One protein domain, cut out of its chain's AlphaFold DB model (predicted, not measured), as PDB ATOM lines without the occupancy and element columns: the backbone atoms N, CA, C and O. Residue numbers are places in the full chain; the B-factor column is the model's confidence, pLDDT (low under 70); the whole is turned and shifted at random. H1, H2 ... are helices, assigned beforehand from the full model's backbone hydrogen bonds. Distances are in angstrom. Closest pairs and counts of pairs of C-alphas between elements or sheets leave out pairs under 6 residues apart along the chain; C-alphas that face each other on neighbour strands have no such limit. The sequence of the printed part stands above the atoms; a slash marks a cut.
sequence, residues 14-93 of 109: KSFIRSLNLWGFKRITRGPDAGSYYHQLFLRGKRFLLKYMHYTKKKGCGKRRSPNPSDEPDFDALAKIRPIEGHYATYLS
ATOM      1  N   LYS A  14     169.910 154.901 131.928       80.88
ATOM      2  CA  LYS A  14     168.536 154.481 132.263       80.88
ATOM      3  C   LYS A  14     167.472 155.113 131.356       80.88
ATOM      4  O   LYS A  14     166.480 154.458 131.041       80.88
ATOM      5  N   SER A  15     167.666 156.357 130.923       82.31
ATOM      6  CA  SER A  15     166.750 157.050 130.011       82.31
ATOM      7  C   SER A  15     166.838 156.492 128.594       82.31
ATOM      8  O   SER A  15     165.804 156.301 127.964       82.31
ATOM      9  N   PHE A  16     168.038 156.153 128.119       84.69
ATOM     10  CA  PHE A  16     168.223 155.470 126.838       84.69
ATOM     11  C   PHE A  16     167.543 154.097 126.836       84.69
ATOM     12  O   PHE A  16     166.711 153.818 125.972       84.69
ATOM     13  N   ILE A  17     167.784 153.291 127.874       88.38
ATOM     14  CA  ILE A  17     167.092 152.012 128.062       88.38
ATOM     15  C   ILE A  17     165.573 152.211 128.120       88.38
ATOM     16  O   ILE A  17     164.807 151.413 127.581       88.38
ATOM     17  N   ARG A  18     165.091 153.286 128.750       85.88
ATOM     18  CA  ARG A  18     163.661 153.608 128.756       85.88
ATOM     19  C   ARG A  18     163.144 153.916 127.351       85.88
ATOM     20  O   ARG A  18     162.094 153.380 127.007       85.88
ATOM     21  N   SER A  19     163.861 154.700 126.553       89.38
ATOM     22  CA  SER A  19     163.513 154.953 125.152       89.38
ATOM     23  C   SER A  19     163.452 153.660 124.340       89.38
ATOM     24  O   SER A  19     162.449 153.430 123.667       89.38
ATOM     25  N   LEU A  20     164.440 152.769 124.480       91.25
ATOM     26  CA  LEU A  20     164.423 151.443 123.849       91.25
ATOM     27  C   LEU A  20     163.155 150.658 124.221       91.25
ATOM     28  O   LEU A  20     162.431 150.176 123.352       91.25
ATOM     29  N   ASN A  21     162.823 150.610 125.512       88.50
ATOM     30  CA  ASN A  21     161.623 149.920 125.987       88.50
ATOM     31  C   ASN A  21     160.317 150.528 125.443       88.50
ATOM     32  O   ASN A  21     159.341 149.804 125.258       88.50
ATOM     33  N   LEU A  22     160.261 151.848 125.224       90.56
ATOM     34  CA  LEU A  22     159.076 152.519 124.670       90.56
ATOM     35  C   LEU A  22     158.908 152.227 123.176       90.56
ATOM     36  O   LEU A  22     157.777 152.099 122.717       90.56
ATOM     37  N   TRP A  23     160.008 152.042 122.449       92.00
ATOM     38  CA  TRP A  23     160.018 151.582 121.056       92.00
ATOM     39  C   TRP A  23     159.881 150.059 120.898       92.00
ATOM     40  O   TRP A  23     159.955 149.551 119.785       92.00
ATOM     41  N   GLY A  24     159.677 149.323 121.995       90.31
ATOM     42  CA  GLY A  24     159.415 147.885 121.964       90.31
ATOM     43  C   GLY A  24     160.655 146.999 121.852       90.31
ATOM     44  O   GLY A  24     160.506 145.799 121.630       90.31
ATOM     45  N   PHE A  25     161.865 147.546 122.014       91.94
ATOM     46  CA  PHE A  25     163.076 146.727 122.059       91.94
ATOM     47  C   PHE A  25     163.024 145.752 123.240       91.94
ATOM     48  O   PHE A  25     162.595 146.102 124.345       91.94
ATOM     49  N   LYS A  26     163.501 144.532 123.002       90.56
ATOM     50  CA  LYS A  26     163.603 143.458 123.991       90.56
ATOM     51  C   LYS A  26     165.068 143.265 124.365       90.56
ATOM     52  O   LYS A  26     165.927 143.291 123.489       90.56
ATOM     53  N   ARG A  27     165.347 143.086 125.656       90.62
ATOM     54  CA  ARG A  27     166.689 142.750 126.145       90.62
ATOM     55  C   ARG A  27     166.907 141.251 125.988       90.62
ATOM     56  O   ARG A  27     166.050 140.494 126.432       90.62
ATOM     57  N   ILE A  28     168.041 140.853 125.430       90.00
ATOM     58  CA  ILE A  28     168.467 139.454 125.396       90.00
ATOM     59  C   ILE A  28     168.985 139.067 126.780       90.00
ATOM     60  O   ILE A  28     169.723 139.828 127.422       90.00
ATOM     61  N   THR A  29     168.576 137.908 127.274       89.44
ATOM     62  CA  THR A  29     168.910 137.429 128.617       89.44
ATOM     63  C   THR A  29     169.896 136.268 128.624       89.44
ATOM     64  O   THR A  29     170.454 135.988 129.685       89.44
ATOM     65  N   ARG A  30     170.140 135.622 127.477       85.50
ATOM     66  CA  ARG A  30     170.985 134.424 127.349       85.50
ATOM     67  C   ARG A  30     171.906 134.496 126.127       85.50
ATOM     68  O   ARG A  30     171.680 135.300 125.234       85.50
ATOM     69  N   GLY A  31     172.912 133.623 126.093       84.38
ATOM     70  CA  GLY A  31     173.852 133.516 124.973       84.38
ATOM     71  C   GLY A  31     174.940 134.598 124.972       84.38
ATOM     72  O   GLY A  31     175.024 135.386 125.919       84.38
ATOM     73  N   PRO A  32     175.790 134.633 123.934       84.31
ATOM     74  CA  PRO A  32     176.882 135.605 123.834       84.31
ATOM     75  C   PRO A  32     176.383 137.047 123.691       84.31
ATOM     76  O   PRO A  32     177.036 137.967 124.176       84.31
ATOM     77  N   ASP A  33     175.185 137.245 123.140       83.75
ATOM     78  CA  ASP A  33     174.553 138.563 123.027       83.75
ATOM     79  C   ASP A  33     173.788 138.997 124.292       83.75
ATOM     80  O   ASP A  33     173.037 139.983 124.267       83.75
ATOM     81  N   ALA A  34     173.932 138.277 125.412       86.56
ATOM     82  CA  ALA A  34     173.241 138.598 126.654       86.56
ATOM     83  C   ALA A  34     173.512 140.046 127.097       86.56
ATOM     84  O   ALA A  34     174.645 140.504 127.227       86.56
ATOM     85  N   GLY A  35     172.439 140.783 127.385       85.69
ATOM     86  CA  GLY A  35     172.505 142.194 127.759       85.69
ATOM     87  C   GLY A  35     172.330 143.177 126.608       85.69
ATOM     88  O   GLY A  35     172.027 144.344 126.882       85.69
ATOM     89  N   SER A  36     172.419 142.718 125.362       89.62
ATOM     90  CA  SER A  36     172.063 143.519 124.195       89.62
ATOM     91  C   SER A  36     170.541 143.686 124.059       89.62
ATOM     92  O   SER A  36     169.744 143.093 124.797       89.62
ATOM     93  N   TYR A  37     170.126 144.546 123.127       90.81
ATOM     94  CA  TYR A  37     168.726 144.819 122.827       90.81
ATOM     95  C   TYR A  37     168.445 144.580 121.351       90.81
ATOM     96  O   TYR A  37     169.187 145.058 120.497       90.81
ATOM     97  N   TYR A  38     167.319 143.938 121.051       91.81
ATOM     98  CA  TYR A  38     166.878 143.702 119.683       91.81
ATOM     99  C   TYR A  38     165.438 144.163 119.462       91.81
ATOM    100  O   TYR A  38     164.609 144.209 120.378       91.81
ATOM    101  N   HIS A  39     165.134 144.493 118.213       91.81
ATOM    102  CA  HIS A  39     163.777 144.691 117.730       91.81
ATOM    103  C   HIS A  39     163.679 144.051 116.347       91.81
ATOM    104  O   HIS A  39     164.492 144.342 115.477       91.81
ATOM    105  N   GLN A  40     162.675 143.205 116.118       90.94
ATOM    106  CA  GLN A  40     162.547 142.400 114.892       90.94
ATOM    107  C   GLN A  40     162.521 143.225 113.585       90.94
ATOM    108  O   GLN A  40     162.885 142.733 112.524       90.94
ATOM    109  N   LEU A  41     162.095 144.490 113.666       91.06
ATOM    110  CA  LEU A  41     162.032 145.429 112.535       91.06
ATOM    111  C   LEU A  41     163.248 146.365 112.435       91.06
ATOM    112  O   LEU A  41     163.366 147.118 111.471       91.06
ATOM    113  N   PHE A  42     164.142 146.340 113.423       92.75
ATOM    114  CA  PHE A  42     165.364 147.135 113.423       92.75
ATOM    115  C   PHE A  42     166.497 146.293 112.832       92.75
ATOM    116  O   PHE A  42     167.299 145.702 113.549       92.75
ATOM    117  N   LEU A  43     166.512 146.187 111.503       88.81
ATOM    118  CA  LEU A  43     167.469 145.357 110.772       88.81
ATOM    119  C   LEU A  43     168.441 146.230 109.973       88.81
ATOM    120  O   LEU A  43     168.036 147.194 109.313       88.81
ATOM    121  N   ARG A  44     169.729 145.864 109.991       84.56
ATOM    122  CA  ARG A  44     170.772 146.532 109.200       84.56
ATOM    123  C   ARG A  44     170.399 146.501 107.712       84.56
ATOM    124  O   ARG A  44     169.921 145.491 107.207       84.56
ATOM    125  N   GLY A  45     170.552 147.632 107.024       85.31
ATOM    126  CA  GLY A  45     170.224 147.772 105.597       85.31
ATOM    127  C   GLY A  45     168.725 147.856 105.260       85.31
ATOM    128  O   GLY A  45     168.379 148.236 104.147       85.31
ATOM    129  N   LYS A  46     167.810 147.595 106.207       87.56
ATOM    130  CA  LYS A  46     166.355 147.583 105.957       87.56
ATOM    131  C   LYS A  46     165.633 148.739 106.642       87.56
ATOM    132  O   LYS A  46     164.674 148.559 107.388       87.56
ATOM    133  N   ARG A  47     166.069 149.967 106.346       90.69
ATOM    134  CA  ARG A  47     165.509 151.189 106.954       90.69
ATOM    135  C   ARG A  47     164.002 151.367 106.708       90.69
ATOM    136  O   ARG A  47     163.315 151.952 107.536       90.69
ATOM    137  N   PHE A  48     163.470 150.822 105.614       92.31
ATOM    138  CA  PHE A  48     162.038 150.865 105.298       92.31
ATOM    139  C   PHE A  48     161.153 150.150 106.332       92.31
ATOM    140  O   PHE A  48     159.959 150.437 106.388       92.31
ATOM    141  N   LEU A  49     161.711 149.253 107.155       91.62
ATOM    142  CA  LEU A  49     160.976 148.565 108.219       91.62
ATOM    143  C   LEU A  49     160.720 149.454 109.442       91.62
ATOM    144  O   LEU A  49     159.769 149.212 110.185       91.62
ATOM    145  N   LEU A  50     161.516 150.514 109.628       92.56
ATOM    146  CA  LEU A  50     161.418 151.390 110.799       92.56
ATOM    147  C   LEU A  50     160.058 152.090 110.902       92.56
ATOM    148  O   LEU A  50     159.595 152.358 112.005       92.56
ATOM    149  N   LYS A  51     159.380 152.337 109.773       93.75
ATOM    150  CA  LYS A  51     158.048 152.970 109.747       93.75
ATOM    151  C   LYS A  51     156.948 152.120 110.394       93.75
ATOM    152  O   LYS A  51     155.899 152.650 110.734       93.75
ATOM    153  N   TYR A  52     157.185 150.818 110.554       93.81
ATOM    154  CA  TYR A  52     156.268 149.890 111.217       93.81
ATOM    155  C   TYR A  52     156.615 149.689 112.703       93.81
ATOM    156  O   TYR A  52     155.977 148.896 113.391       93.81
ATOM    157  N   MET A  53     157.641 150.377 113.218       92.81
ATOM    158  CA  MET A  53     157.926 150.389 114.650       92.81
ATOM    159  C   MET A  53     156.949 151.321 115.364       92.81
ATOM    160  O   MET A  53     156.733 152.458 114.944       92.81
ATOM    161  N   HIS A  54     156.390 150.856 116.480       90.88
ATOM    162  CA  HIS A  54     155.390 151.608 117.228       90.88
ATOM    163  C   HIS A  54     155.924 152.075 118.579       90.88
ATOM    164  O   HIS A  54     156.325 151.279 119.430       90.88
ATOM    165  N   TYR A  55     155.857 153.386 118.803       90.44
ATOM    166  CA  TYR A  55     156.143 153.975 120.101       90.44
ATOM    167  C   TYR A  55     154.969 153.762 121.061       90.44
ATOM    168  O   TYR A  55     153.869 154.284 120.870       90.44
ATOM    169  N   THR A  56     155.209 153.026 122.141       87.12
ATOM    170  CA  THR A  56     154.203 152.753 123.167       87.12
ATOM    171  C   THR A  56     154.357 153.733 124.324       87.12
ATOM    172  O   THR A  56     155.144 153.515 125.250       87.12
ATOM    173  N   LYS A  57     153.556 154.804 124.332       79.69
ATOM    174  CA  LYS A  57     153.468 155.699 125.494       79.69
ATOM    175  C   LYS A  57     152.704 154.991 126.616       79.69
ATOM    176  O   LYS A  57     151.478 154.948 126.614       79.69
ATOM    177  N   LYS A  58     153.420 154.422 127.590       72.38
ATOM    178  CA  LYS A  58     152.780 153.824 128.772       72.38
ATOM    179  C   LYS A  58     152.097 154.922 129.598       72.38
ATOM    180  O   LYS A  58     152.785 155.763 130.172       72.38
ATOM    181  N   LYS A  59     150.762 154.911 129.656       59.47
ATOM    182  CA  LYS A  59     149.972 155.677 130.631       59.47
ATOM    183  C   LYS A  59     149.859 154.827 131.911       59.47
ATOM    184  O   LYS A  59     149.290 153.744 131.862       59.47
ATOM    185  N   GLY A  60     150.442 155.284 133.025       58.97
ATOM    186  CA  GLY A  60     150.334 154.648 134.353       58.97
ATOM    187  C   GLY A  60     151.410 153.609 134.732       58.97
ATOM    188  O   GLY A  60     152.224 153.181 133.908       58.97
ATOM    189  N   CYS A  61     151.400 153.204 136.011       55.47
ATOM    190  CA  CYS A  61     152.254 152.168 136.618       55.47
ATOM    191  C   CYS A  61     151.843 150.749 136.174       55.47
ATOM    192  O   CYS A  61     151.417 149.924 136.976       55.47
ATOM    193  N   GLY A  62     151.942 150.446 134.879       59.53
ATOM    194  CA  GLY A  62     151.744 149.081 134.387       59.53
ATOM    195  C   GLY A  62     152.860 148.146 134.870       59.53
ATOM    196  O   GLY A  62     154.032 148.537 134.875       59.53
ATOM    197  N   LYS A  63     152.508 146.903 135.238       57.81
ATOM    198  CA  LYS A  63     153.471 145.853 135.613       57.81
ATOM    199  C   LYS A  63     154.590 145.765 134.563       57.81
ATOM    200  O   LYS A  63     154.348 145.836 133.352       57.81
ATOM    201  N   ARG A  64     155.841 145.668 135.023       63.66
ATOM    202  CA  ARG A  64     157.001 145.494 134.135       63.66
ATOM    203  C   ARG A  64     156.797 144.179 133.381       63.66
ATOM    204  O   ARG A  64     156.472 143.178 134.007       63.66
ATOM    205  N   ARG A  65     156.939 144.191 132.050       66.00
ATOM    206  CA  ARG A  65     156.923 142.948 131.268       66.00
ATOM    207  C   ARG A  65     158.106 142.113 131.754       66.00
ATOM    208  O   ARG A  65     159.225 142.629 131.769       66.00
ATOM    209  N   SER A  66     157.848 140.892 132.207       64.19
ATOM    210  CA  SER A  66     158.906 139.932 132.498       64.19
ATOM    211  C   SER A  66     159.621 139.583 131.189       64.19
ATOM    212  O   SER A  66     158.968 139.536 130.141       64.19
ATOM    213  N   PRO A  67     160.944 139.369 131.208       65.38
ATOM    214  CA  PRO A  67     161.621 138.729 130.088       65.38
ATOM    215  C   PRO A  67     160.951 137.382 129.793       65.38
ATOM    216  O   PRO A  67     160.568 136.682 130.731       65.38
ATOM    217  N   ASN A  68     160.799 137.036 128.514       74.38
ATOM    218  CA  ASN A  68     160.417 135.690 128.095       74.38
ATOM    219  C   ASN A  68     161.590 135.076 127.320       74.38
ATOM    220  O   ASN A  68     161.660 135.277 126.107       74.38
ATOM    221  N   PRO A  69     162.507 134.365 128.002       74.25
ATOM    222  CA  PRO A  69     163.703 133.817 127.370       74.25
ATOM    223  C   PRO A  69     163.419 132.803 126.260       74.25
ATOM    224  O   PRO A  69     164.274 132.591 125.411       74.25
ATOM    225  N   SER A  70     162.241 132.173 126.259       75.12
ATOM    226  CA  SER A  70     161.863 131.185 125.240       75.12
ATOM    227  C   SER A  70     161.515 131.818 123.888       75.12
ATOM    228  O   SER A  70     161.619 131.149 122.869       75.12
ATOM    229  N   ASP A  71     161.132 133.100 123.873       75.81
ATOM    230  CA  ASP A  71     160.808 133.850 122.648       75.81
ATOM    231  C   ASP A  71     161.998 134.703 122.160       75.81
ATOM    232  O   ASP A  71     161.838 135.579 121.302       75.81
ATOM    233  N   GLU A  72     163.177 134.544 122.768       80.62
ATOM    234  CA  GLU A  72     164.378 135.273 122.372       80.62
ATOM    235  C   GLU A  72     165.035 134.601 121.156       80.62
ATOM    236  O   GLU A  72     165.213 133.384 121.152       80.62
ATOM    237  N   PRO A  73     165.387 135.365 120.106       77.94
ATOM    238  CA  PRO A  73     166.085 134.825 118.952       77.94
ATOM    239  C   PRO A  73     167.520 134.448 119.321       77.94
ATOM    240  O   PRO A  73     168.237 135.227 119.946       77.94
ATOM    241  N   ASP A  74     167.941 133.272 118.866       81.50
ATOM    242  CA  ASP A  74     169.339 132.859 118.856       81.50
ATOM    243  C   ASP A  74     170.017 133.465 117.617       81.50
ATOM    244  O   ASP A  74     169.838 132.994 116.487       81.50
ATOM    245  N   PHE A  75     170.732 134.573 117.815       77.44
ATOM    246  CA  PHE A  75     171.392 135.284 116.724       77.44
ATOM    247  C   PHE A  75     172.580 134.514 116.143       77.44
ATOM    248  O   PHE A  75     172.834 134.656 114.946       77.44
ATOM    249  N   ASP A  76     173.234 133.642 116.912       78.12
ATOM    250  CA  ASP A  76     174.318 132.795 116.405       78.12
ATOM    251  C   ASP A  76     173.774 131.734 115.454       78.12
ATOM    252  O   ASP A  76     174.311 131.509 114.365       78.12
ATOM    253  N   ALA A  77     172.670 131.088 115.839       81.75
ATOM    254  CA  ALA A  77     171.977 130.151 114.964       81.75
ATOM    255  C   ALA A  77     171.460 130.856 113.698       81.75
ATOM    256  O   ALA A  77     171.613 130.336 112.590       81.75
ATOM    257  N   LEU A  78     170.906 132.067 113.832       80.75
ATOM    258  CA  LEU A  78     170.461 132.864 112.685       80.75
ATOM    259  C   LEU A  78     171.616 133.260 111.762       80.75
ATOM    260  O   LEU A  78     171.447 133.189 110.546       80.75
ATOM    261  N   ALA A  79     172.776 133.633 112.305       78.62
ATOM    262  CA  ALA A  79     173.954 133.986 111.517       78.62
ATOM    263  C   ALA A  79     174.472 132.799 110.692       78.62
ATOM    264  O   ALA A  79     174.883 132.988 109.548       78.62
ATOM    265  N   LYS A  80     174.382 131.575 111.231       80.62
ATOM    266  CA  LYS A  80     174.737 130.338 110.512       80.62
ATOM    267  C   LYS A  80     173.778 130.030 109.358       80.62
ATOM    268  O   LYS A  80     174.219 129.574 108.311       80.62
ATOM    269  N   ILE A  81     172.477 130.264 109.541       80.31
ATOM    270  CA  ILE A  81     171.448 129.941 108.532       80.31
ATOM    271  C   ILE A  81     171.318 131.055 107.481       80.31
ATOM    272  O   ILE A  81     171.032 130.789 106.314       80.31
ATOM    273  N   ARG A  82     171.472 132.319 107.892       73.25
ATOM    274  CA  ARG A  82     171.284 133.516 107.060       73.25
ATOM    275  C   ARG A  82     172.397 134.534 107.332       73.25
ATOM    276  O   ARG A  82     172.137 135.559 107.970       73.25
ATOM    277  N   PRO A  83     173.621 134.276 106.848       71.38
ATOM    278  CA  PRO A  83     174.705 135.237 106.962       71.38
ATOM    279  C   PRO A  83     174.320 136.533 106.238       71.38
ATOM    280  O   PRO A  83     173.733 136.513 105.156       71.38
ATOM    281  N   ILE A  84     174.618 137.680 106.849       67.50
ATOM    282  CA  ILE A  84     174.377 138.977 106.213       67.50
ATOM    283  C   ILE A  84     175.367 139.109 105.046       67.50
ATOM    284  O   ILE A  84     176.579 139.178 105.259       67.50
ATOM    285  N   GLU A  85     174.848 139.130 103.819       63.53
ATOM    286  CA  GLU A  85     175.646 139.320 102.605       63.53
ATOM    287  C   GLU A  85     176.457 140.626 102.697       63.53
ATOM    288  O   GLU A  85     175.909 141.697 102.966       63.53
ATOM    289  N   GLY A  86     177.778 140.527 102.509       57.41
ATOM    290  CA  GLY A  86     178.692 141.675 102.478       57.41
ATOM    291  C   GLY A  86     179.550 141.914 103.728       57.41
ATOM    292  O   GLY A  86     180.297 142.889 103.745       57.41
ATOM    293  N   HIS A  87     179.500 141.058 104.758       52.25
ATOM    294  CA  HIS A  87     180.395 141.185 105.929       52.25
ATOM    295  C   HIS A  87     181.512 140.147 106.014       52.25
ATOM    296  O   HIS A  87     182.523 140.429 106.646       52.25
ATOM    297  N   TYR A  88     181.418 139.007 105.323       52.94
ATOM    298  CA  TYR A  88     182.539 138.059 105.251       52.94
ATOM    299  C   TYR A  88     183.773 138.666 104.558       52.94
ATOM    300  O   TYR A  88     184.893 138.303 104.884       52.94
ATOM    301  N   ALA A  89     183.595 139.640 103.659       50.81
ATOM    302  CA  ALA A  89     184.703 140.272 102.941       50.81
ATOM    303  C   ALA A  89     185.646 141.094 103.842       50.81
ATOM    304  O   ALA A  89     186.796 141.286 103.475       50.81
ATOM    305  N   THR A  90     185.188 141.573 105.008       49.44
ATOM    306  CA  THR A  90     186.036 142.331 105.951       49.44
ATOM    307  C   THR A  90     186.754 141.420 106.952       49.44
ATOM    308  O   THR A  90     187.834 141.764 107.411       49.44
ATOM    309  N   TYR A  91     186.186 140.247 107.258       50.34
ATOM    310  CA  TYR A  91     186.814 139.244 108.130       50.34
ATOM    311  C   TYR A  91     187.778 138.317 107.372       50.34
ATOM    312  O   TYR A  91     188.742 137.838 107.950       50.34
ATOM    313  N   LEU A  92     187.583 138.114 106.062       49.84
ATOM    314  CA  LEU A  92     188.503 137.337 105.214       49.84
ATOM    315  C   LEU A  92     189.819 138.068 104.877       49.84
ATOM    316  O   LEU A  92     190.689 137.484 104.237       49.84
ATOM    317  N   SER A  93     189.976 139.330 105.286       46.59
ATOM    318  CA  SER A  93     191.243 140.070 105.200       46.59
ATOM    319  C   SER A  93     192.110 139.966 106.459       46.59
ATOM    320  O   SER A  93     193.259 140.400 106.416       46.59
TER     321      SER A  93
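What this domain is: This is residues 14 to 93 of the 109 residues of the protein "Hypothetical protein" of Leptocylindrus danicus (UniProt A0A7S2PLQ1). This model has little regular structure: four short helices are strung along a winding chain, with residues 53 to 74 in a wide arc and a tail, residues 85 to 93 with H4, sticking out at the end opposite to the free-standing residues 59 to 64. The printed part has 80 residues, with 26 in H1, H2, H3 and H4, in that order, and no named strand; the class is all helix. It is loose, radius of gyration of the C-alphas 15.2 A, and spans 51 by 28 by 21 A.

Where its parts are: H1, the longest, is residues 14 to 22, 12.3 A, from C-alpha 14 at (168.536, 154.481, 132.263). H2 is residues 47 to 52, 10.3 A; H3, residues 75 to 81, 9.8 A; H4, residues 88 to 91, ends at C-alpha 91 at (186.814, 139.244, 108.130).

How they stand to each other: H1 touches no helix, and H2, H3 and H4 are likewise apart from each other. Residues 26 to 27 pair with 37 to 38, antiparallel. Every O i to N i+4 pair is within hydrogen-bond range in H1 and H3; H2 has 0 of 2, but 2 of 3 O i to N i+3 pairs; H4 is too short for an i+4 pair.

The domain as a whole: The printed part has no cut. The links H1 to H2 and H2 to H3 are long. The farthest C-alphas, Gly 60 and Ser 93, are 52.3 A apart. The pLDDT is under 70 at residues 59 to 67 and 84 to 93.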